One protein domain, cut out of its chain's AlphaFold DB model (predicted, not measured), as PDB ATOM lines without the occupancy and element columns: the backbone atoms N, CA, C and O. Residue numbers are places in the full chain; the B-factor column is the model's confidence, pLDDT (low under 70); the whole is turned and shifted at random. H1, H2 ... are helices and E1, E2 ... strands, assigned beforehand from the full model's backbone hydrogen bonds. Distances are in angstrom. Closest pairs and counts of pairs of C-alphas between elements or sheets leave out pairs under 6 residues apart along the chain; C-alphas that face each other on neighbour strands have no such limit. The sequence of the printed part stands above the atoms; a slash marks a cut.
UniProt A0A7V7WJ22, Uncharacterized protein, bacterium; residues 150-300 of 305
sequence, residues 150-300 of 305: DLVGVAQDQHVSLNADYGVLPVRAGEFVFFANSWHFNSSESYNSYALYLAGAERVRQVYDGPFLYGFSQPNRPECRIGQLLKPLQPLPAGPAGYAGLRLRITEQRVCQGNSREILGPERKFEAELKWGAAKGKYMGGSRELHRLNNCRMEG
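Overview. This is residues 150 to 300 of the 305 residues of an uncharacterized protein of bacterium (UniProt A0A7V7WJ22). One strongly twisted antiparallel sheet of eleven strands makes nearly the whole body: at one end E3, E4, E6, E7, E9 and E10 spread as an open wall, and at the other it rolls round into a small, nearly closed ring, where E5 comes beside E11 and E2 comes near E8 and E9. The one helix, H1, packs over one face of the sheet, on E6 and by E10, and the first residues, 150 to 155, stick out. The longer strands run along the longest axis of the whole. The printed part has 151 residues, with E1 to E11 in order along the chain and then H1; the class is mostly strand. It is compact, with a radius of gyration of the C-alphas of 16.9 A, and spans 51 by 36 by 27 A.

Along the chain. The longest strand, E10, has 17 residues, 261 to 277, and measures 41.9 A; it bends by 82 degrees at residue 265. E9, residues 244 to 257, measures 39.4 A and bends by 51 degrees at residue 254. E3, residues 175 to 186, measures 36.5 A, and E4, residues 189 to 200, 35.8 A. E7, residues 221 to 230, measures 24.3 A, and E6, residues 212 to 218, 19.4 A. The shorter strands are E1, residues 159 to 162, E2, residues 169 to 172, E5, residues 203 to 208, E8, residues 234 to 238, and E11, residues 282 to 285. E1 begins at C-alpha 159, (32.722, 54.395, -34.874). The helix H1, residues 288 to 298, measures 15.5 A and ends at C-alpha 298, (39.988, 46.739, -51.136).

Arrangement. The sheet is branched: E3, E4 and E9 have three neighbours each, and the edge strands are E1, E2, E5, E8 and E11. Two meanders, each strand the antiparallel neighbour of the one before, are E2 E3 E4 E5 and E8 E9 E10 E11. E3 and E4 form a hairpin at 163 degrees, with N 182 and O 193 at 2.8 A. On the other side of E3 lie E1, beside residues 180 to 183, with N 161 and O 181 at 2.9 A, and E2, beside residues 175 to 177, with N 177 and O 169 at 2.8 A. On the side of E4 away from E3 lie E5, with N 198 and O 205 at 2.8 A, and E6, with N 213 and O 192 at 2.7 A. E6 and E7 are antiparallel, with N 218 and O 224 at 2.8 A. E7 and E8 lie on one side of E9, with N 227 and O 253 at 2.9 A and N 236 and O 245 at 2.8 A. E10 lies on the other side of E9, with N 274 and O 246 at 2.7 A, and E11 pairs with E10, with N 277 and O 282 at 2.8 A. The closest C-alphas of E5 and E11, Val 207 and Lys 282, are 4.4 A apart; those of E2 and E9, Val 171 and Ala 244, 4.8 A. H1 is on the sheet at a height of 8.5 A and over E6, slantwise to the strands at 46 degrees on the local plane; 4 of its C-alphas fall on E6 and 2 on E9, and it is only just not over E9. Its closest C-alphas to E6 are Asn 294 and Tyr 214, 6.1 A. In H1 every O i to N i+4 pair is within hydrogen-bond range.

Size, cuts and confidence. The two C-alphas farthest apart, those of Asn 259 and Ala 279, are 53.3 A apart. The printed part has no cut. No link is long; E1 to E2 is short and the others are tight. Residues 150 to 155 stand free. The mean pLDDT of the printed part is 81.9, and 21 residues are under 70: residues 150 to 167, 187, 201 and 259.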
ATOM      1  N   ASP A 150      38.827  40.507 -31.545       35.75
ATOM      2  CA  ASP A 150      37.984  41.662 -31.900       35.75
ATOM      3  C   ASP A 150      38.782  42.981 -31.834       35.75
ATOM      4  O   ASP A 150      38.382  43.984 -32.413       35.75
ATOM      5  N   LEU A 151      39.943  42.967 -31.164       33.28
ATOM      6  CA  LEU A 151      40.879  44.093 -31.042       33.28
ATOM      7  C   LEU A 151      42.036  44.044 -32.059       33.28
ATOM      8  O   LEU A 151      42.772  45.020 -32.190       33.28
ATOM      9  N   VAL A 152      42.224  42.928 -32.779       35.44
ATOM     10  CA  VAL A 152      43.295  42.793 -33.794       35.44
ATOM     11  C   VAL A 152      42.858  43.344 -35.161       35.44
ATOM     12  O   VAL A 152      43.698  43.630 -36.013       35.44
ATOM     13  N   GLY A 153      41.560  43.565 -35.375       39.91
ATOM     14  CA  GLY A 153      41.021  44.170 -36.591       39.91
ATOM     15  C   GLY A 153      40.694  45.651 -36.414       39.91
ATOM     16  O   GLY A 153      39.543  45.983 -36.174       39.91
ATOM     17  N   VAL A 154      41.687  46.519 -36.636       36.72
ATOM     18  CA  VAL A 154      41.576  47.991 -36.756       36.72
ATOM     19  C   VAL A 154      41.515  48.760 -35.429       36.72
ATOM     20  O   VAL A 154      40.502  49.316 -35.011       36.72
ATOM     21  N   ALA A 155      42.678  48.866 -34.793       40.97
ATOM     22  CA  ALA A 155      42.947  49.934 -33.847       40.97
ATOM     23  C   ALA A 155      43.055  51.278 -34.597       40.97
ATOM     24  O   ALA A 155      43.800  51.380 -35.568       40.97
ATOM     25  N   GLN A 156      42.372  52.287 -34.048       41.34
ATOM     26  CA  GLN A 156      42.323  53.707 -34.428       41.34
ATOM     27  C   GLN A 156      41.265  54.053 -35.495       41.34
ATOM     28  O   GLN A 156      41.472  53.858 -36.685       41.34
ATOM     29  N   ASP A 157      40.149  54.629 -35.017       52.59
ATOM     30  CA  ASP A 157      39.134  55.380 -35.783       52.59
ATOM     31  C   ASP A 157      37.904  54.618 -36.327       52.59
ATOM     32  O   ASP A 157      37.342  54.968 -37.363       52.59
ATOM     33  N   GLN A 158      37.438  53.579 -35.626       56.69
ATOM     34  CA  GLN A 158      36.128  52.975 -35.910       56.69
ATOM     35  C   GLN A 158      35.037  53.525 -34.986       56.69
ATOM     36  O   GLN A 158      35.162  53.496 -33.761       56.69
ATOM     37  N   HIS A 159      33.929  53.970 -35.576       67.75
ATOM     38  CA  HIS A 159      32.722  54.395 -34.874       67.75
ATOM     39  C   HIS A 159      31.638  53.322 -34.985       67.75
ATOM     40  O   HIS A 159      31.412  52.769 -36.059       67.75
ATOM     41  N   VAL A 160      30.900  53.071 -33.900       66.75
ATOM     42  CA  VAL A 160      29.741  52.163 -33.916       66.75
ATOM     43  C   VAL A 160      28.457  52.962 -33.727       66.75
ATOM     44  O   VAL A 160      28.296  53.682 -32.741       66.75
ATOM     45  N   SER A 161      27.516  52.813 -34.656       68.19
ATOM     46  CA  SER A 161      26.179  53.401 -34.560       68.19
ATOM     47  C   SER A 161      25.088  52.338 -34.661       68.19
ATOM     48  O   SER A 161      25.178  51.382 -35.431       68.19
ATOM     49  N   LEU A 162      24.032  52.525 -33.871       69.81
ATOM     50  CA  LEU A 162      22.761  51.833 -34.047       69.81
ATOM     51  C   LEU A 162      21.874  52.786 -34.839       69.81
ATOM     52  O   LEU A 162      21.451  53.812 -34.312       69.81
ATOM     53  N   ASN A 163      21.662  52.501 -36.119       61.34
ATOM     54  CA  ASN A 163      20.877  53.385 -36.969       61.34
ATOM     55  C   ASN A 163      19.429  52.871 -37.055       61.34
ATOM     56  O   ASN A 163      19.164  51.791 -37.590       61.34
ATOM     57  N   ALA A 164      18.509  53.677 -36.519       58.97
ATOM     58  CA  ALA A 164      17.074  53.416 -36.499       58.97
ATOM     59  C   ALA A 164      16.446  53.366 -37.904       58.97
ATOM     60  O   ALA A 164      15.447  52.672 -38.086       58.97
ATOM     61  N   ASP A 165      17.060  54.002 -38.906       65.50
ATOM     62  CA  ASP A 165      16.601  54.016 -40.302       65.50
ATOM     63  C   ASP A 165      16.583  52.612 -40.918       65.50
ATOM     64  O   ASP A 165      15.809  52.337 -41.835       65.50
ATOM     65  N   TYR A 166      17.422  51.694 -40.423       66.56
ATOM     66  CA  TYR A 166      17.421  50.296 -40.873       66.56
ATOM     67  C   TYR A 166      16.358  49.440 -40.172       66.56
ATOM     68  O   TYR A 166      16.086  48.323 -40.622       66.56
ATOM     69  N   GLY A 167      15.733  49.989 -39.128       65.31
ATOM     70  CA  GLY A 167      14.600  49.429 -38.409       65.31
ATOM     71  C   GLY A 167      14.962  48.391 -37.348       65.31
ATOM     72  O   GLY A 167      15.979  47.699 -37.411       65.31
ATOM     73  N   VAL A 168      14.054  48.259 -36.381       80.44
ATOM     74  CA  VAL A 168      13.948  47.092 -35.503       80.44
ATOM     75  C   VAL A 168      12.861  46.197 -36.082       80.44
ATOM     76  O   VAL A 168      11.702  46.603 -36.165       80.44
ATOM     77  N   LEU A 169      13.225  44.993 -36.517       84.50
ATOM     78  CA  LEU A 169      12.301  44.102 -37.208       84.50
ATOM     79  C   LEU A 169      11.895  42.920 -36.338       84.50
ATOM     80  O   LEU A 169      12.766  42.130 -35.967       84.50
ATOM     81  N   PRO A 170      10.595  42.721 -36.063       88.38
ATOM     82  CA  PRO A 170      10.138  41.495 -35.431       88.38
ATOM     83  C   PRO A 170      10.372  40.322 -36.388       88.38
ATOM     84  O   PRO A 170       9.939  40.344 -37.539       88.38
ATOM     85  N   VAL A 171      11.063  39.288 -35.910       89.81
ATOM     86  CA  VAL A 171      11.363  38.082 -36.707       89.81
ATOM     87  C   VAL A 171      10.679  36.840 -36.167       89.81
ATOM     88  O   VAL A 171      10.527  35.864 -36.899       89.81
ATOM     89  N   ARG A 172      10.256  36.881 -34.902       90.62
ATOM     90  CA  ARG A 172       9.492  35.849 -34.202       90.62
ATOM     91  C   ARG A 172       8.786  36.490 -33.001       90.62
ATOM     92  O   ARG A 172       9.126  37.598 -32.597       90.62
ATOM     93  N   ALA A 173       7.789  35.818 -32.426       88.12
ATOM     94  CA  ALA A 173       7.124  36.290 -31.212       88.12
ATOM     95  C   ALA A 173       8.142  36.579 -30.089       88.12
ATOM     96  O   ALA A 173       8.860  35.676 -29.663       88.12
ATOM     97  N   GLY A 174       8.196  37.836 -29.634       84.25
ATOM     98  CA  GLY A 174       9.112  38.290 -28.580       84.25
ATOM     99  C   GLY A 174      10.577  38.453 -29.004       84.25
ATOM    100  O   GLY A 174      11.418  38.706 -28.144       84.25
ATOM    101  N   GLU A 175      10.898  38.315 -30.294       86.19
ATOM    102  CA  GLU A 175      12.263  38.446 -30.800       86.19
ATOM    103  C   GLU A 175      12.327  39.382 -32.011       86.19
ATOM    104  O   GLU A 175      11.548  39.276 -32.967       86.19
ATOM    105  N   PHE A 176      13.308  40.278 -31.997       88.31
ATOM    106  CA  PHE A 176      13.530  41.262 -33.047       88.31
ATOM    107  C   PHE A 176      14.995  41.331 -33.454       88.31
ATOM    108  O   PHE A 176      15.891  41.000 -32.677       88.31
ATOM    109  N   VAL A 177      15.242  41.772 -34.684       87.12
ATOM    110  CA  VAL A 177      16.587  42.029 -35.192       87.12
ATOM    111  C   VAL A 177      16.816  43.502 -35.477       87.12
ATOM    112  O   VAL A 177      15.888  44.221 -35.840       87.12
ATOM    113  N   PHE A 178      18.064  43.931 -35.342       85.31
ATOM    114  CA  PHE A 178      18.518  45.280 -35.669       85.31
ATOM    115  C   PHE A 178      19.976  45.250 -36.131       85.31
ATOM    116  O   PHE A 178      20.723  44.322 -35.808       85.31
ATOM    117  N   PHE A 179      20.384  46.259 -36.898       81.81
ATOM    118  CA  PHE A 179      21.770  46.411 -37.326       81.81
ATOM    119  C   PHE A 179      22.577  47.269 -36.353       81.81
ATOM    120  O   PHE A 179      22.129  48.337 -35.938       81.81
ATOM    121  N   ALA A 180      23.804  46.835 -36.075       79.00
ATOM    122  CA  ALA A 180      24.880  47.732 -35.678       79.00
ATOM    123  C   ALA A 180      25.751  48.024 -36.904       79.00
ATOM    124  O   ALA A 180      26.015  47.121 -37.700       79.00
ATOM    125  N   ASN A 181      26.161  49.277 -37.066       80.62
ATOM    126  CA  ASN A 181      27.047  49.727 -38.132       80.62
ATOM    127  C   ASN A 181      28.378  50.175 -37.532       80.62
ATOM    128  O   ASN A 181      28.414  51.185 -36.825       80.62
ATOM    129  N   SER A 182      29.444  49.454 -37.852       78.50
ATOM    130  CA  SER A 182      30.822  49.854 -37.592       78.50
ATOM    131  C   SER A 182      31.358  50.558 -38.827       78.50
ATOM    132  O   SER A 182      31.466  49.949 -39.891       78.50
ATOM    133  N   TRP A 183      31.689  51.835 -38.713       77.31
ATOM    134  CA  TRP A 183      32.095  52.646 -39.849       77.31
ATOM    135  C   TRP A 183      33.360  53.442 -39.569       77.31
ATOM    136  O   TRP A 183      33.728  53.690 -38.423       77.31
ATOM    137  N   HIS A 184      34.005  53.841 -40.654       75.06
ATOM    138  CA  HIS A 184      35.170  54.708 -40.665       75.06
ATOM    139  C   HIS A 184      35.135  55.582 -41.905       75.06
ATOM    140  O   HIS A 184      34.578  55.209 -42.950       75.06
ATOM    141  N   PHE A 185      35.758  56.741 -41.783       73.38
ATOM    142  CA  PHE A 185      35.951  57.659 -42.880       73.38
ATOM    143  C   PHE A 185      37.286  58.378 -42.710       73.38
ATOM    144  O   PHE A 185      37.502  59.039 -41.701       73.38
ATOM    145  N   ASN A 186      38.149  58.294 -43.719       70.44
ATOM    146  CA  ASN A 186      39.380  59.076 -43.798       70.44
ATOM    147  C   ASN A 186      39.428  59.868 -45.117       70.44
ATOM    148  O   ASN A 186      38.449  59.897 -45.863       70.44
ATOM    149  N   SER A 187      40.554  60.537 -45.395       63.66
ATOM    150  CA  SER A 187      40.773  61.509 -46.484       63.66
ATOM    151  C   SER A 187      40.666  60.970 -47.924       63.66
ATOM    152  O   SER A 187      41.444  61.400 -48.769       63.66
ATOM    153  N   SER A 188      39.759  60.029 -48.208       73.25
ATOM    154  CA  SER A 188      39.148  59.673 -49.507       73.25
ATOM    155  C   SER A 188      38.420  58.324 -49.450       73.25
ATOM    156  O   SER A 188      37.899  57.876 -50.468       73.25
ATOM    157  N   GLU A 189      38.364  57.649 -48.303       72.75
ATOM    158  CA  GLU A 189      37.820  56.298 -48.197       72.75
ATOM    159  C   GLU A 189      36.823  56.195 -47.046       72.75
ATOM    160  O   GLU A 189      36.999  56.781 -45.978       72.75
ATOM    161  N   SER A 190      35.749  55.445 -47.272       78.69
ATOM    162  CA  SER A 190      34.779  55.079 -46.253       78.69
ATOM    163  C   SER A 190      34.509  53.590 -46.309       78.69
ATOM    164  O   SER A 190      34.222  53.035 -47.372       78.69
ATOM    165  N   TYR A 191      34.480  52.959 -45.147       81.06
ATOM    166  CA  TYR A 191      33.960  51.610 -45.017       81.06
ATOM    167  C   TYR A 191      32.857  51.575 -43.968       81.06
ATOM    168  O   TYR A 191      32.903  52.284 -42.964       81.06
ATOM    169  N   ASN A 192      31.847  50.751 -44.225       82.25
ATOM    170  CA  ASN A 192      30.782  50.444 -43.280       82.25
ATOM    171  C   ASN A 192      30.649  48.924 -43.212       82.25
ATOM    172  O   ASN A 192      30.351  48.275 -44.212       82.25
ATOM    173  N   SER A 193      30.854  48.346 -42.039       83.44
ATOM    174  CA  SER A 193      30.568  46.948 -41.759       83.44
ATOM    175  C   SER A 193      29.326  46.880 -40.896       83.44
ATOM    176  O   SER A 193      29.292  47.396 -39.781       83.44
ATOM    177  N   TYR A 194      28.298  46.220 -41.403       84.56
ATOM    178  CA  TYR A 194      27.082  46.002 -40.639       84.56
ATOM    179  C   TYR A 194      27.175  44.669 -39.908       84.56
ATOM    180  O   TYR A 194      27.822  43.755 -40.390       84.56
ATOM    181  N   ALA A 195      26.492  44.522 -38.782       86.38
ATOM    182  CA  ALA A 195      26.256  43.235 -38.139       86.38
ATOM    183  C   ALA A 195      24.807  43.191 -37.656       86.38
ATOM    184  O   ALA A 195      24.302  44.162 -37.090       86.38
ATOM    185  N   LEU A 196      24.108  42.085 -37.918       87.88
ATOM    186  CA  LEU A 196      22.723  41.914 -37.488       87.88
ATOM    187  C   LEU A 196      22.704  41.230 -36.126       87.88
ATOM    188  O   LEU A 196      23.234  40.125 -35.973       87.88
ATOM    189  N   TYR A 197      22.024  41.845 -35.172       86.38
ATOM    190  CA  TYR A 197      21.818  41.308 -33.836       86.38
ATOM    191  C   TYR A 197      20.372  40.867 -33.672       86.38
ATOM    192  O   TYR A 197      19.469  41.503 -34.202       86.38
ATOM    193  N   LEU A 198      20.166  39.772 -32.945       86.88
ATOM    194  CA  LEU A 198      18.868  39.315 -32.460       86.88
ATOM    195  C   LEU A 198      18.770  39.665 -30.979       86.88
ATOM    196  O   LEU A 198      19.651  39.280 -30.205       86.88
ATOM    197  N   ALA A 199      17.693  40.335 -30.600       82.31
ATOM    198  CA  ALA A 199      17.320  40.595 -29.222       82.31
ATOM    199  C   ALA A 199      15.985  39.918 -28.906       82.31
ATOM    200  O   ALA A 199      15.037  39.968 -29.689       82.31
ATOM    201  N   GLY A 200      15.938  39.256 -27.756       78.75
ATOM    202  CA  GLY A 200      14.787  38.491 -27.288       78.75
ATOM    203  C   GLY A 200      15.226  37.368 -26.354       78.75
ATOM    204  O   GLY A 200      16.408  37.016 -26.314       78.75
ATOM    205  N   ALA A 201      14.284  36.828 -25.574       68.44
ATOM    206  CA  ALA A 201      14.563  35.805 -24.558       68.44
ATOM    207  C   ALA A 201      15.758  36.177 -23.650       68.44
ATOM    208  O   ALA A 201      16.680  35.385 -23.469       68.44
ATOM    209  N   GLU A 202      15.745  37.418 -23.142       73.88
ATOM    210  CA  GLU A 202      16.706  37.960 -22.159       73.88
ATOM    211  C   GLU A 202      18.153  38.141 -22.650       73.88
ATOM    212  O   GLU A 202      19.043  38.421 -21.852       73.88
ATOM    213  N   ARG A 203      18.423  38.033 -23.957       80.06
ATOM    214  CA  ARG A 203      19.780  38.212 -24.499       80.06
ATOM    215  C   ARG A 203      19.821  38.947 -25.829       80.06
ATOM    216  O   ARG A 203      18.863  38.933 -26.602       80.06
ATOM    217  N   VAL A 204      20.989  39.515 -26.115       79.12
ATOM    218  CA  VAL A 204      21.362  40.065 -27.420       79.12
ATOM    219  C   VAL A 204      22.512  39.237 -27.977       79.12
ATOM    220  O   VAL A 204      23.470  38.944 -27.267       79.12
ATOM    221  N   ARG A 205      22.429  38.824 -29.243       82.69
ATOM    222  CA  ARG A 205      23.505  38.067 -29.899       82.69
ATOM    223  C   ARG A 205      23.597  38.385 -31.379       82.69
ATOM    224  O   ARG A 205      22.573  38.562 -32.037       82.69
ATOM    225  N   GLN A 206      24.812  38.394 -31.915       84.50
ATOM    226  CA  GLN A 206      25.029  38.519 -33.352       84.50
ATOM    227  C   GLN A 206      24.488  37.278 -34.072       84.50
ATOM    228  O   GLN A 206      24.751  36.139 -33.682       84.50
ATOM    229  N   VAL A 207      23.703  37.506 -35.120       89.81
ATOM    230  CA  VAL A 207      23.060  36.463 -35.932       89.81
ATOM    231  C   VAL A 207      23.353  36.603 -37.420       89.81
ATOM    232  O   VAL A 207      22.909  35.760 -38.191       89.81
ATOM    233  N   TYR A 208      24.092  37.620 -37.853       91.44
ATOM    234  CA  TYR A 208      24.646  37.707 -39.201       91.44
ATOM    235  C   TYR A 208      25.795  38.707 -39.213       91.44
ATOM    236  O   TYR A 208      25.676  39.789 -38.647       91.44
ATOM    237  N   ASP A 209      26.874  38.343 -39.899       82.44
ATOM    238  CA  ASP A 209      28.105  39.136 -39.978       82.44
ATOM    239  C   ASP A 209      27.958  40.360 -40.906       82.44
ATOM    240  O   ASP A 209      28.862  41.176 -40.985       82.44
ATOM    241  N   GLY A 210      26.799  40.494 -41.571       82.19
ATOM    242  CA  GLY A 210      26.396  41.669 -42.337       82.19
ATOM    243  C   GLY A 210      27.071  41.829 -43.698       82.19
ATOM    244  O   GLY A 210      28.027  41.131 -44.034       82.19
ATOM    245  N   PRO A 211      26.538  42.718 -44.555       83.44
ATOM    246  CA  PRO A 211      27.304  43.196 -45.690       83.44
ATOM    247  C   PRO A 211      28.425  44.126 -45.208       83.44
ATOM    248  O   PRO A 211      28.196  45.040 -44.416       83.44
ATOM    249  N   PHE A 212      29.615  43.936 -45.764       82.81
ATOM    250  CA  PHE A 212      30.630  44.979 -45.811       82.81
ATOM    251  C   PHE A 212      30.291  45.908 -46.974       82.81
ATOM    252  O   PHE A 212      30.084  45.415 -48.083       82.81
ATOM    253  N   LEU A 213      30.205  47.212 -46.729       83.75
ATOM    254  CA  LEU A 213      29.947  48.250 -47.720       83.75
ATOM    255  C   LEU A 213      31.169  49.149 -47.862       83.75
ATOM    256  O   LEU A 213      31.753  49.589 -46.872       83.75
ATOM    257  N   TYR A 214      31.503  49.458 -49.106       81.94
ATOM    258  CA  TYR A 214      32.681  50.235 -49.450       81.94
ATOM    259  C   TYR A 214      32.291  51.515 -50.184       81.94
ATOM    260  O   TYR A 214      31.421  51.502 -51.065       81.94
ATOM    261  N   GLY A 215      32.950  52.614 -49.841       83.00
ATOM    262  CA  GLY A 215      32.835  53.886 -50.530       83.00
ATOM    263  C   GLY A 215      34.187  54.575 -50.648       83.00
ATOM    264  O   GLY A 215      35.042  54.440 -49.783       83.00
ATOM    265  N   PHE A 216      34.398  55.303 -51.735       82.38
ATOM    266  CA  PHE A 216      35.654  56.011 -51.962       82.38
ATOM    267  C   PHE A 216      35.458  57.213 -52.884       82.38
ATOM    268  O   PHE A 216      34.601  57.195 -53.778       82.38
ATOM    269  N   SER A 217      36.262  58.244 -52.662       79.31
ATOM    270  CA  SER A 217      36.442  59.377 -53.560       79.31
ATOM    271  C   SER A 217      37.326  58.968 -54.731       79.31
ATOM    272  O   SER A 217      38.303  58.235 -54.575       79.31
ATOM    273  N   GLN A 218      36.981  59.412 -55.934       73.44
ATOM    274  CA  GLN A 218      37.740  59.051 -57.123       73.44
ATOM    275  C   GLN A 218      39.088  59.782 -57.127       73.44
ATOM    276  O   GLN A 218      39.096  61.004 -56.990       73.44
ATOM    277  N   PRO A 219      40.213  59.087 -57.382       70.62
ATOM    278  CA  PRO A 219      41.542  59.707 -57.350       70.62
ATOM    279  C   PRO A 219      41.677  60.937 -58.258       70.62
ATOM    280  O   PRO A 219      42.323  61.912 -57.898       70.62
ATOM    281  N   ASN A 220      41.022  60.906 -59.423       72.19
ATOM    282  CA  ASN A 220      41.095  61.969 -60.431       72.19
ATOM    283  C   ASN A 220      39.930  62.976 -60.351       72.19
ATOM    284  O   ASN A 220      39.869  63.885 -61.175       72.19
ATOM    285  N   ARG A 221      38.980  62.768 -59.430       77.00
ATOM    286  CA  ARG A 221      37.788  63.600 -59.194       77.00
ATOM    287  C   ARG A 221      37.398  63.508 -57.714       77.00
ATOM    288  O   ARG A 221      36.455  62.782 -57.391       77.00
ATOM    289  N   PRO A 222      38.139  64.154 -56.799       76.81
ATOM    290  CA  PRO A 222      37.909  64.043 -55.355       76.81
ATOM    291  C   PRO A 222      36.515  64.524 -54.922       76.81
ATOM    292  O   PRO A 222      35.994  64.074 -53.904       76.81
ATOM    293  N   GLU A 223      35.880  65.386 -55.716       81.00
ATOM    294  CA  GLU A 223      34.488  65.814 -55.567       81.00
ATOM    295  C   GLU A 223      33.479  64.688 -55.835       81.00
ATOM    296  O   GLU A 223      32.325  64.772 -55.417       81.00
ATOM    297  N   CYS A 224      33.898  63.626 -56.524       83.31
ATOM    298  CA  CYS A 224      33.088  62.473 -56.878       83.31
ATOM    299  C   CYS A 224      33.382  61.287 -55.966       83.31
ATOM    300  O   CYS A 224      34.500  60.786 -55.905       83.31
ATOM    301  N   ARG A 225      32.334  60.745 -55.348       86.19
ATOM    302  CA  ARG A 225      32.386  59.545 -54.515       86.19
ATOM    303  C   ARG A 225      31.501  58.437 -55.058       86.19
ATOM    304  O   ARG A 225      30.408  58.688 -55.562       86.19
ATOM    305  N   ILE A 226      31.951  57.201 -54.918       87.25
ATOM    306  CA  ILE A 226      31.093  56.020 -55.024       87.25
ATOM    307  C   ILE A 226      30.702  55.639 -53.602       87.25
ATOM    308  O   ILE A 226      31.566  55.516 -52.742       87.25
ATOM    309  N   GLY A 227      29.404  55.494 -53.350       88.88
ATOM    310  CA  GLY A 227      28.870  55.131 -52.043       88.88
ATOM    311  C   GLY A 227      27.881  53.983 -52.155       88.88
ATOM    312  O   GLY A 227      27.006  53.985 -53.024       88.88
ATOM    313  N   GLN A 228      28.015  53.018 -51.254       91.75
ATOM    314  CA  GLN A 228      27.054  51.941 -51.059       91.75
ATOM    315  C   GLN A 228      26.181  52.256 -49.848       91.75
ATOM    316  O   GLN A 228      26.675  52.648 -48.796       91.75
ATOM    317  N   LEU A 229      24.874  52.083 -50.006       89.06
ATOM    318  CA  LEU A 229      23.882  52.365 -48.978       89.06
ATOM    319  C   LEU A 229      23.029  51.125 -48.759       89.06
ATOM    320  O   LEU A 229      22.401  50.625 -49.697       89.06
ATOM    321  N   LEU A 230      22.976  50.658 -47.516       90.19
ATOM    322  CA  LEU A 230      21.984  49.683 -47.094       90.19
ATOM    323  C   LEU A 230      20.599  50.350 -47.104       90.19
ATOM    324  O   LEU A 230      20.441  51.492 -46.680       90.19
ATOM    325  N   LYS A 231      19.587  49.664 -47.625       90.88
ATOM    326  CA  LYS A 231      18.182  50.070 -47.504       90.88
ATOM    327  C   LYS A 231      17.541  49.352 -46.314       90.88
ATOM    328  O   LYS A 231      18.052  48.303 -45.914       90.88
ATOM    329  N   PRO A 232      16.420  49.870 -45.777       88.56
ATOM    330  CA  PRO A 232      15.688  49.194 -44.715       88.56
ATOM    331  C   PRO A 232      15.413  47.733 -45.074       88.56
ATOM    332  O   PRO A 232      15.044  47.416 -46.213       88.56
ATOM    333  N   LEU A 233      15.622  46.846 -44.105       87.56
ATOM    334  CA  LEU A 233      15.358  45.425 -44.280       87.56
ATOM    335  C   LEU A 233      13.876  45.188 -44.558       87.56
ATOM    336  O   LEU A 233      13.005  45.831 -43.978       87.56
ATOM    337  N   GLN A 234      13.594  44.205 -45.410       90.12
ATOM    338  CA  GLN A 234      12.224  43.769 -45.654       90.12
ATOM    339  C   GLN A 234      12.021  42.366 -45.082       90.12
ATOM    340  O   GLN A 234      12.747  41.450 -45.483       90.12
ATOM    341  N   PRO A 235      11.069  42.166 -44.155       91.94
ATOM    342  CA  PRO A 235      10.742  40.834 -43.680       91.94
ATOM    343  C   PRO A 235      10.090  40.020 -44.804       91.94
ATOM    344  O   PRO A 235       9.300  40.526 -45.601       91.94
ATOM    345  N   LEU A 236      10.433  38.740 -44.855       94.06
ATOM    346  CA  LEU A 236       9.844  37.723 -45.718       94.06
ATOM    347  C   LEU A 236       9.061  36.724 -44.851       94.06
ATOM    348  O   LEU A 236       9.272  36.678 -43.634       94.06
ATOM    349  N   PRO A 237       8.187  35.890 -45.445       94.50
ATOM    350  CA  PRO A 237       7.469  34.859 -44.704       94.50
ATOM    351  C   PRO A 237       8.389  33.992 -43.836       94.50
ATOM    352  O   PRO A 237       9.544  33.726 -44.186       94.50
ATOM    353  N   ALA A 238       7.864  33.552 -42.693       95.06
ATOM    354  CA  ALA A 238       8.603  32.706 -41.771       95.06
ATOM    355  C   ALA A 238       8.912  31.337 -42.384       95.06
ATOM    356  O   ALA A 238       8.070  30.714 -43.032       95.06
ATOM    357  N   GLY A 239      10.140  30.870 -42.160       91.06
ATOM    358  CA  GLY A 239      10.545  29.516 -42.516       91.06
ATOM    359  C   GLY A 239      10.093  28.476 -41.481       91.06
ATOM    360  O   GLY A 239       9.508  28.825 -40.455       91.06
ATOM    361  N   PRO A 240      10.451  27.192 -41.676       91.88
ATOM    362  CA  PRO A 240      10.077  26.098 -40.770       91.88
ATOM    363  C   PRO A 240      10.516  26.290 -39.309       91.88
ATOM    364  O   PRO A 240       9.899  25.754 -38.398       91.88
ATOM    365  N   ALA A 241      11.575  27.072 -39.073       92.56
ATOM    366  CA  ALA A 241      12.074  27.385 -37.734       92.56
ATOM    367  C   ALA A 241      11.284  28.502 -37.015       92.56
ATOM    368  O   ALA A 241      11.655  28.890 -35.909       92.56
ATOM    369  N   GLY A 242      10.244  29.061 -37.645       94.06
ATOM    370  CA  GLY A 242       9.419  30.134 -37.080       94.06
ATOM    371  C   GLY A 242      10.048  31.530 -37.121       94.06
ATOM    372  O   GLY A 242       9.457  32.464 -36.589       94.06
ATOM    373  N   TYR A 243      11.221  31.680 -37.746       96.06
ATOM    374  CA  TYR A 243      11.856  32.975 -38.002       96.06
ATOM    375  C   TYR A 243      11.498  33.481 -39.400       96.06
ATOM    376  O   TYR A 243      11.607  32.726 -40.374       96.06
ATOM    377  N   ALA A 244      11.114  34.755 -39.496       95.50
ATOM    378  CA  ALA A 244      10.969  35.483 -40.756       95.50
ATOM    379  C   ALA A 244      12.256  35.392 -41.590       95.50
ATOM    380  O   ALA A 244      13.356  35.534 -41.060       95.50
ATOM    381  N   GLY A 245      12.144  35.171 -42.901       96.06
ATOM    382  CA  GLY A 245      13.265  35.472 -43.793       96.06
ATOM    383  C   GLY A 245      13.510  36.984 -43.836       96.06
ATOM    384  O   GLY A 245      12.627  37.766 -43.489       96.06
ATOM    385  N   LEU A 246      14.685  37.415 -44.284       94.88
ATOM    386  CA  LEU A 246      14.982  38.840 -44.454       94.88
ATOM    387  C   LEU A 246      15.489  39.099 -45.863       94.88
ATOM    388  O   LEU A 246      16.290  38.333 -46.391       94.88
ATOM    389  N   ARG A 247      15.071  40.207 -46.459       94.50
ATOM    390  CA  ARG A 247      15.591  40.691 -47.734       94.50
ATOM    391  C   ARG A 247      16.447  41.926 -47.504       94.50
ATOM    392  O   ARG A 247      15.975  42.952 -47.016       94.50
ATOM    393  N   LEU A 248      17.713  41.793 -47.876       93.25
ATOM    394  CA  LEU A 248      18.715  42.846 -47.908       93.25
ATOM    395  C   LEU A 248      18.683  43.528 -49.267       93.25
ATOM    396  O   LEU A 248      18.733  42.851 -50.293       93.25
ATOM    397  N   ARG A 249      18.687  44.860 -49.272       94.19
ATOM    398  CA  ARG A 249      18.846  45.664 -50.484       94.19
ATOM    399  C   ARG A 249      19.927  46.697 -50.276       94.19
ATOM    400  O   ARG A 249      19.899  47.425 -49.290       94.19
ATOM    401  N   ILE A 250      20.863  46.756 -51.205       94.19
ATOM    402  CA  ILE A 250      21.985  47.687 -51.176       94.19
ATOM    403  C   ILE A 250      21.999  48.422 -52.505       94.19
ATOM    404  O   ILE A 250      21.883  47.812 -53.568       94.19
ATOM    405  N   THR A 251      22.115  49.738 -52.437       94.44
ATOM    406  CA  THR A 251      22.213  50.598 -53.611       94.44
ATOM    407  C   THR A 251      23.593  51.212 -53.670       94.44
ATOM    408  O   THR A 251      24.041  51.798 -52.687       94.44
ATOM    409  N   GLU A 252      24.242  51.114 -54.816       93.31
ATOM    410  CA  GLU A 252      25.486  51.806 -55.112       93.31
ATOM    411  C   GLU A 252      25.201  52.981 -56.040       93.31
ATOM    412  O   GLU A 252      24.589  52.828 -57.100       93.31
ATOM    413  N   GLN A 253      25.654  54.156 -55.621       91.56
ATOM    414  CA  GLN A 253      25.493  55.400 -56.356       91.56
ATOM    415  C   GLN A 253      26.841  56.100 -56.477       91.56
ATOM    416  O   GLN A 253      27.629  56.136 -55.530       91.56
ATOM    417  N   ARG A 254      27.083  56.701 -57.639       88.69
ATOM    418  CA  ARG A 254      28.172  57.653 -57.834       88.69
ATOM    419  C   ARG A 254      27.598  59.053 -57.679       88.69
ATOM    420  O   ARG A 254      26.655  59.417 -58.372       88.69
ATOM    421  N   VAL A 255      28.136  59.815 -56.742       84.62
ATOM    422  CA  VAL A 255      27.655  61.149 -56.387       84.62
ATOM    423  C   VAL A 255      28.822  62.112 -56.486       84.62
ATOM    424  O   VAL A 255      29.843  61.861 -55.858       84.62
ATOM    425  N   CYS A 256      28.665  63.212 -57.210       84.06
ATOM    426  CA  CYS A 256      29.629  64.307 -57.197       84.06
ATOM    427  C   CYS A 256      29.053  65.502 -56.436       84.06
ATOM    428  O   CYS A 256      27.882  65.850 -56.597       84.06
ATOM    429  N   GLN A 257      29.858  66.089 -55.556       74.94
ATOM    430  CA  GLN A 257      29.542  67.306 -54.814       74.94
ATOM    431  C   GLN A 257      30.411  68.448 -55.341       74.94
ATOM    432  O   GLN A 257      31.517  68.669 -54.862       74.94
ATOM    433  N   GLY A 258      29.889  69.157 -56.345       72.06
ATOM    434  CA  GLY A 258      30.355  70.495 -56.716       72.06
ATOM    435  C   GLY A 258      29.523  71.557 -55.987       72.06
ATOM    436  O   GLY A 258      29.257  71.435 -54.795       72.06
ATOM    437  N   ASN A 259      29.012  72.554 -56.719       68.81
ATOM    438  CA  ASN A 259      28.060  73.542 -56.177       68.81
ATOM    439  C   ASN A 259      26.681  72.938 -55.835       68.81
ATOM    440  O   ASN A 259      25.900  73.532 -55.095       68.81
ATOM    441  N   SER A 260      26.370  71.758 -56.376       70.06
ATOM    442  CA  SER A 260      25.176  70.974 -56.070       70.06
ATOM    443  C   SER A 260      25.518  69.480 -56.059       70.06
ATOM    444  O   SER A 260      26.550  69.051 -56.582       70.06
ATOM    445  N   ARG A 261      24.668  68.680 -55.406       77.81
ATOM    446  CA  ARG A 261      24.798  67.219 -55.382       77.81
ATOM    447  C   ARG A 261      24.246  66.645 -56.686       77.81
ATOM    448  O   ARG A 261      23.035  66.674 -56.891       77.81
ATOM    449  N   GLU A 262      25.108  66.058 -57.506       83.06
ATOM    450  CA  GLU A 262      24.733  65.384 -58.753       83.06
ATOM    451  C   GLU A 262      24.941  63.868 -58.631       83.06
ATOM    452  O   GLU A 262      25.969  63.409 -58.130       83.06
ATOM    453  N   ILE A 263      23.960  63.072 -59.064       79.94
ATOM    454  CA  ILE A 263      24.088  61.610 -59.167       79.94
ATOM    455  C   ILE A 263      24.542  61.291 -60.591       79.94
ATOM    456  O   ILE A 263      23.819  61.568 -61.545       79.94
ATOM    457  N   LEU A 264      25.726  60.699 -60.734       77.81
ATOM    458  CA  LEU A 264      26.290  60.347 -62.032       77.81
ATOM    459  C   LEU A 264      25.992  58.891 -62.395       77.81
ATOM    460  O   LEU A 264      26.459  57.966 -61.731       77.81
ATOM    461  N   GLY A 265      25.313  58.690 -63.522       78.44
ATOM    462  CA  GLY A 265      25.081  57.366 -64.100       78.44
ATOM    463  C   GLY A 265      24.013  56.529 -63.377       78.44
ATOM    464  O   GLY A 265      23.361  57.000 -62.445       78.44
ATOM    465  N   PRO A 266      23.789  55.285 -63.838       83.12
ATOM    466  CA  PRO A 266      22.751  54.423 -63.290       83.12
ATOM    467  C   PRO A 266      23.120  53.900 -61.897       83.12
ATOM    468  O   PRO A 266      24.248  53.482 -61.640       83.12
ATOM    469  N   GLU A 267      22.131  53.871 -61.006       90.50
ATOM    470  CA  GLU A 267      22.233  53.210 -59.705       90.50
ATOM    471  C   GLU A 267      22.373  51.691 -59.891       90.50
ATOM    472  O   GLU A 267      21.562  51.060 -60.577       90.50
ATOM    473  N   ARG A 268      23.365  51.085 -59.231       93.00
ATOM    474  CA  ARG A 268      23.484  49.623 -59.150       93.00
ATOM    475  C   ARG A 268      22.761  49.122 -57.908       93.00
ATOM    476  O   ARG A 268      22.866  49.717 -56.837       93.00
ATOM    477  N   LYS A 269      22.030  48.017 -58.041       94.25
ATOM    478  CA  LYS A 269      21.234  47.430 -56.960       94.25
ATOM    479  C   LYS A 269      21.693  46.007 -56.705       94.25
ATOM    480  O   LYS A 269      21.764  45.209 -57.631       94.25
ATOM    481  N   PHE A 270      21.952  45.697 -55.444       95.06
ATOM    482  CA  PHE A 270      22.273  44.357 -54.979       95.06
ATOM    483  C   PHE A 270      21.171  43.904 -54.033       95.06
ATOM    484  O   PHE A 270      20.818  44.620 -53.094       95.06
ATOM    485  N   GLU A 271      20.640  42.712 -54.267       95.12
ATOM    486  CA  GLU A 271      19.619  42.111 -53.417       95.12
ATOM    487  C   GLU A 271      20.090  40.741 -52.934       95.12
ATOM    488  O   GLU A 271      20.756  40.002 -53.661       95.12
ATOM    489  N   ALA A 272      19.778  40.416 -51.683       94.50
ATOM    490  CA  ALA A 272      20.042  39.102 -51.120       94.50
ATOM    491  C   ALA A 272      18.955  38.709 -50.129       94.50
ATOM    492  O   ALA A 272      18.454  39.538 -49.372       94.50
ATOM    493  N   GLU A 273      18.638  37.420 -50.093       95.50
ATOM    494  CA  GLU A 273      17.783  36.851 -49.058       95.50
ATOM    495  C   GLU A 273      18.638  36.197 -47.977       95.50
ATOM    496  O   GLU A 273      19.578  35.447 -48.255       95.50
ATOM    497  N   LEU A 274      18.285  36.478 -46.730       96.00
ATOM    498  CA  LEU A 274      18.801  35.821 -45.549       96.00
ATOM    499  C   LEU A 274      17.743  34.862 -45.016       96.00
ATOM    500  O   LEU A 274      16.589  35.237 -44.796       96.00
ATOM    501  N   LYS A 275      18.154  33.624 -44.757       96.69
ATOM    502  CA  LYS A 275      17.299  32.578 -44.187       96.69
ATOM    503  C   LYS A 275      17.882  32.096 -42.872       96.69
ATOM    504  O   LYS A 275      19.096  31.952 -42.739       96.69
ATOM    505  N   TRP A 276      17.019  31.835 -41.897       97.31
ATOM    506  CA  TRP A 276      17.449  31.333 -40.598       97.31
ATOM    507  C   TRP A 276      18.000  29.906 -40.708       97.31
ATOM    508  O   TRP A 276      17.284  28.975 -41.076       97.31
ATOM    509  N   GLY A 277      19.273  29.721 -40.367       96.75
ATOM    510  CA  GLY A 277      19.908  28.412 -40.271       96.75
ATOM    511  C   GLY A 277      19.803  27.869 -38.852       96.75
ATOM    512  O   GLY A 277      20.686  28.138 -38.040       96.75
ATOM    513  N   ALA A 278      18.766  27.077 -38.560       93.94
ATOM    514  CA  ALA A 278      18.487  26.564 -37.211       93.94
ATOM    515  C   ALA A 278      19.694  25.864 -36.558       93.94
ATOM    516  O   ALA A 278      20.013  26.149 -35.409       93.94
ATOM    517  N   ALA A 279      20.429  25.043 -37.317       93.44
ATOM    518  CA  ALA A 279      21.617  24.336 -36.828       93.44
ATOM    519  C   ALA A 279      22.761  25.271 -36.390       93.44
ATOM    520  O   ALA A 279      23.531  24.930 -35.501       93.44
ATOM    521  N   LYS A 280      22.877  26.451 -37.010       90.19
ATOM    522  CA  LYS A 280      23.894  27.460 -36.668       90.19
ATOM    523  C   LYS A 280      23.350  28.558 -35.755       90.19
ATOM    524  O   LYS A 280      24.104  29.430 -35.339       90.19
ATOM    525  N   GLY A 281      22.039  28.557 -35.502       92.62
ATOM    526  CA  GLY A 281      21.343  29.600 -34.757       92.62
ATOM    527  C   GLY A 281      21.542  31.005 -35.330       92.62
ATOM    528  O   GLY A 281      21.551  31.950 -34.544       92.62
ATOM    529  N   LYS A 282      21.751  31.154 -36.645       94.88
ATOM    530  CA  LYS A 282      22.067  32.440 -37.283       94.88
ATOM    531  C   LYS A 282      21.478  32.547 -38.692       94.88
ATOM    532  O   LYS A 282      21.178  31.528 -39.316       94.88
ATOM    533  N   TYR A 283      21.307  33.764 -39.196       95.25
ATOM    534  CA  TYR A 283      20.924  34.020 -40.581       95.25
ATOM    535  C   TYR A 283      22.073  33.678 -41.533       95.25
ATOM    536  O   TYR A 283      23.239  33.994 -41.296       95.25
ATOM    537  N   MET A 284      21.715  33.024 -42.632       94.25
ATOM    538  CA  MET A 284      22.612  32.564 -43.684       94.25
ATOM    539  C   MET A 284      22.184  33.180 -45.014       94.25
ATOM    540  O   MET A 284      20.987  33.300 -45.274       94.25
ATOM    541  N   GLY A 285      23.141  33.528 -45.870       92.06
ATOM    542  CA  GLY A 285      22.877  34.152 -47.167       92.06
ATOM    543  C   GLY A 285      23.846  35.296 -47.443       92.06
ATOM    544  O   GLY A 285      24.985  35.260 -46.980       92.06
ATOM    545  N   GLY A 286      23.385  36.292 -48.198       88.94
ATOM    546  CA  GLY A 286      24.162  37.473 -48.585       88.94
ATOM    547  C   GLY A 286      24.355  37.591 -50.099       88.94
ATOM    548  O   GLY A 286      24.021  36.681 -50.859       88.94
ATOM    549  N   SER A 287      24.882  38.732 -50.551       90.75
ATOM    550  CA  SER A 287      25.155  38.973 -51.973       90.75
ATOM    551  C   SER A 287      26.599  38.603 -52.305       90.75
ATOM    552  O   SER A 287      27.535  39.320 -51.948       90.75
ATOM    553  N   ARG A 288      26.790  37.480 -53.013       88.19
ATOM    554  CA  ARG A 288      28.118  37.058 -53.504       88.19
ATOM    555  C   ARG A 288      28.728  38.091 -54.445       88.19
ATOM    556  O   ARG A 288      29.935  38.311 -54.406       88.19
ATOM    557  N   GLU A 289      27.896  38.709 -55.282       90.62
ATOM    558  CA  GLU A 289      28.329  39.749 -56.213       90.62
ATOM    559  C   GLU A 289      28.900  40.950 -55.460       90.62
ATOM    560  O   GLU A 289      30.017  41.371 -55.754       90.62
ATOM    561  N   LEU A 290      28.175  41.446 -54.453       90.31
ATOM    562  CA  LEU A 290      28.620  42.570 -53.636       90.31
ATOM    563  C   LEU A 290      29.905  42.240 -52.871       90.31
ATOM    564  O   LEU A 290      30.832  43.044 -52.853       90.31
ATOM    565  N   HIS A 291      29.986  41.049 -52.274       86.06
ATOM    566  CA  HIS A 291      31.187  40.625 -51.554       86.06
ATOM    567  C   HIS A 291      32.414  40.595 -52.477       86.06
ATOM    568  O   HIS A 291      33.458  41.149 -52.146       86.06
ATOM    569  N   ARG A 292      32.272  40.023 -53.682       87.31
ATOM    570  CA  ARG A 292      33.344  40.013 -54.686       87.31
ATOM    571  C   ARG A 292      33.736  41.428 -55.112       87.31
ATOM    572  O   ARG A 292      34.924  41.706 -55.240       87.31
ATOM    573  N   LEU A 293      32.752  42.300 -55.340       89.31
ATOM    574  CA  LEU A 293      32.970  43.692 -55.730       89.31
ATOM    575  C   LEU A 293      33.800  44.441 -54.684       89.31
ATOM    576  O   LEU A 293      34.778  45.099 -55.031       89.31
ATOM    577  N   ASN A 294      33.436  44.307 -53.412       86.81
ATOM    578  CA  ASN A 294      34.094  45.035 -52.337       86.81
ATOM    579  C   ASN A 294      35.493  44.487 -52.042       86.81
ATOM    580  O   ASN A 294      36.415  45.281 -51.890       86.81
ATOM    581  N   ASN A 295      35.693  43.166 -52.084       83.19
ATOM    582  CA  ASN A 295      37.036  42.580 -51.970       83.19
ATOM    583  C   ASN A 295      37.956  43.061 -53.095       83.19
ATOM    584  O   ASN A 295      39.080  43.472 -52.840       83.19
ATOM    585  N   CYS A 296      37.456  43.076 -54.332       83.81
ATOM    586  CA  CYS A 296      38.212  43.553 -55.487       83.81
ATOM    587  C   CYS A 296      38.697  45.005 -55.286       83.81
ATOM    588  O   CYS A 296      39.855  45.312 -55.571       83.81
ATOM    589  N   ARG A 297      37.834  45.885 -54.753       82.81
ATOM    590  CA  ARG A 297      38.166  47.294 -54.473       82.81
ATOM    591  C   ARG A 297      39.187  47.452 -53.352       82.81
ATOM    592  O   ARG A 297      40.136  48.204 -53.533       82.81
ATOM    593  N   MET A 298      39.025  46.723 -52.246       78.75
ATOM    594  CA  MET A 298      39.988  46.739 -51.136       78.75
ATOM    595  C   MET A 298      41.378  46.258 -51.568       78.75
ATOM    596  O   MET A 298      42.391  46.769 -51.107       78.75
ATOM    597  N   GLU A 299      41.436  45.294 -52.486       82.50
ATOM    598  CA  GLU A 299      42.692  44.780 -53.041       82.50
ATOM    599  C   GLU A 299      43.332  45.727 -54.076       82.50
ATOM    600  O   GLU A 299      44.400  45.415 -54.603       82.50
ATOM    601  N   GLY A 300      42.688  46.851 -54.416       78.81
ATOM    602  CA  GLY A 300      43.188  47.808 -55.406       78.81
ATOM    603  C   GLY A 300      43.265  47.247 -56.829       78.81
ATOM    604  O   GLY A 300      44.029  47.751 -57.656       78.81
TER     605      GLY A 300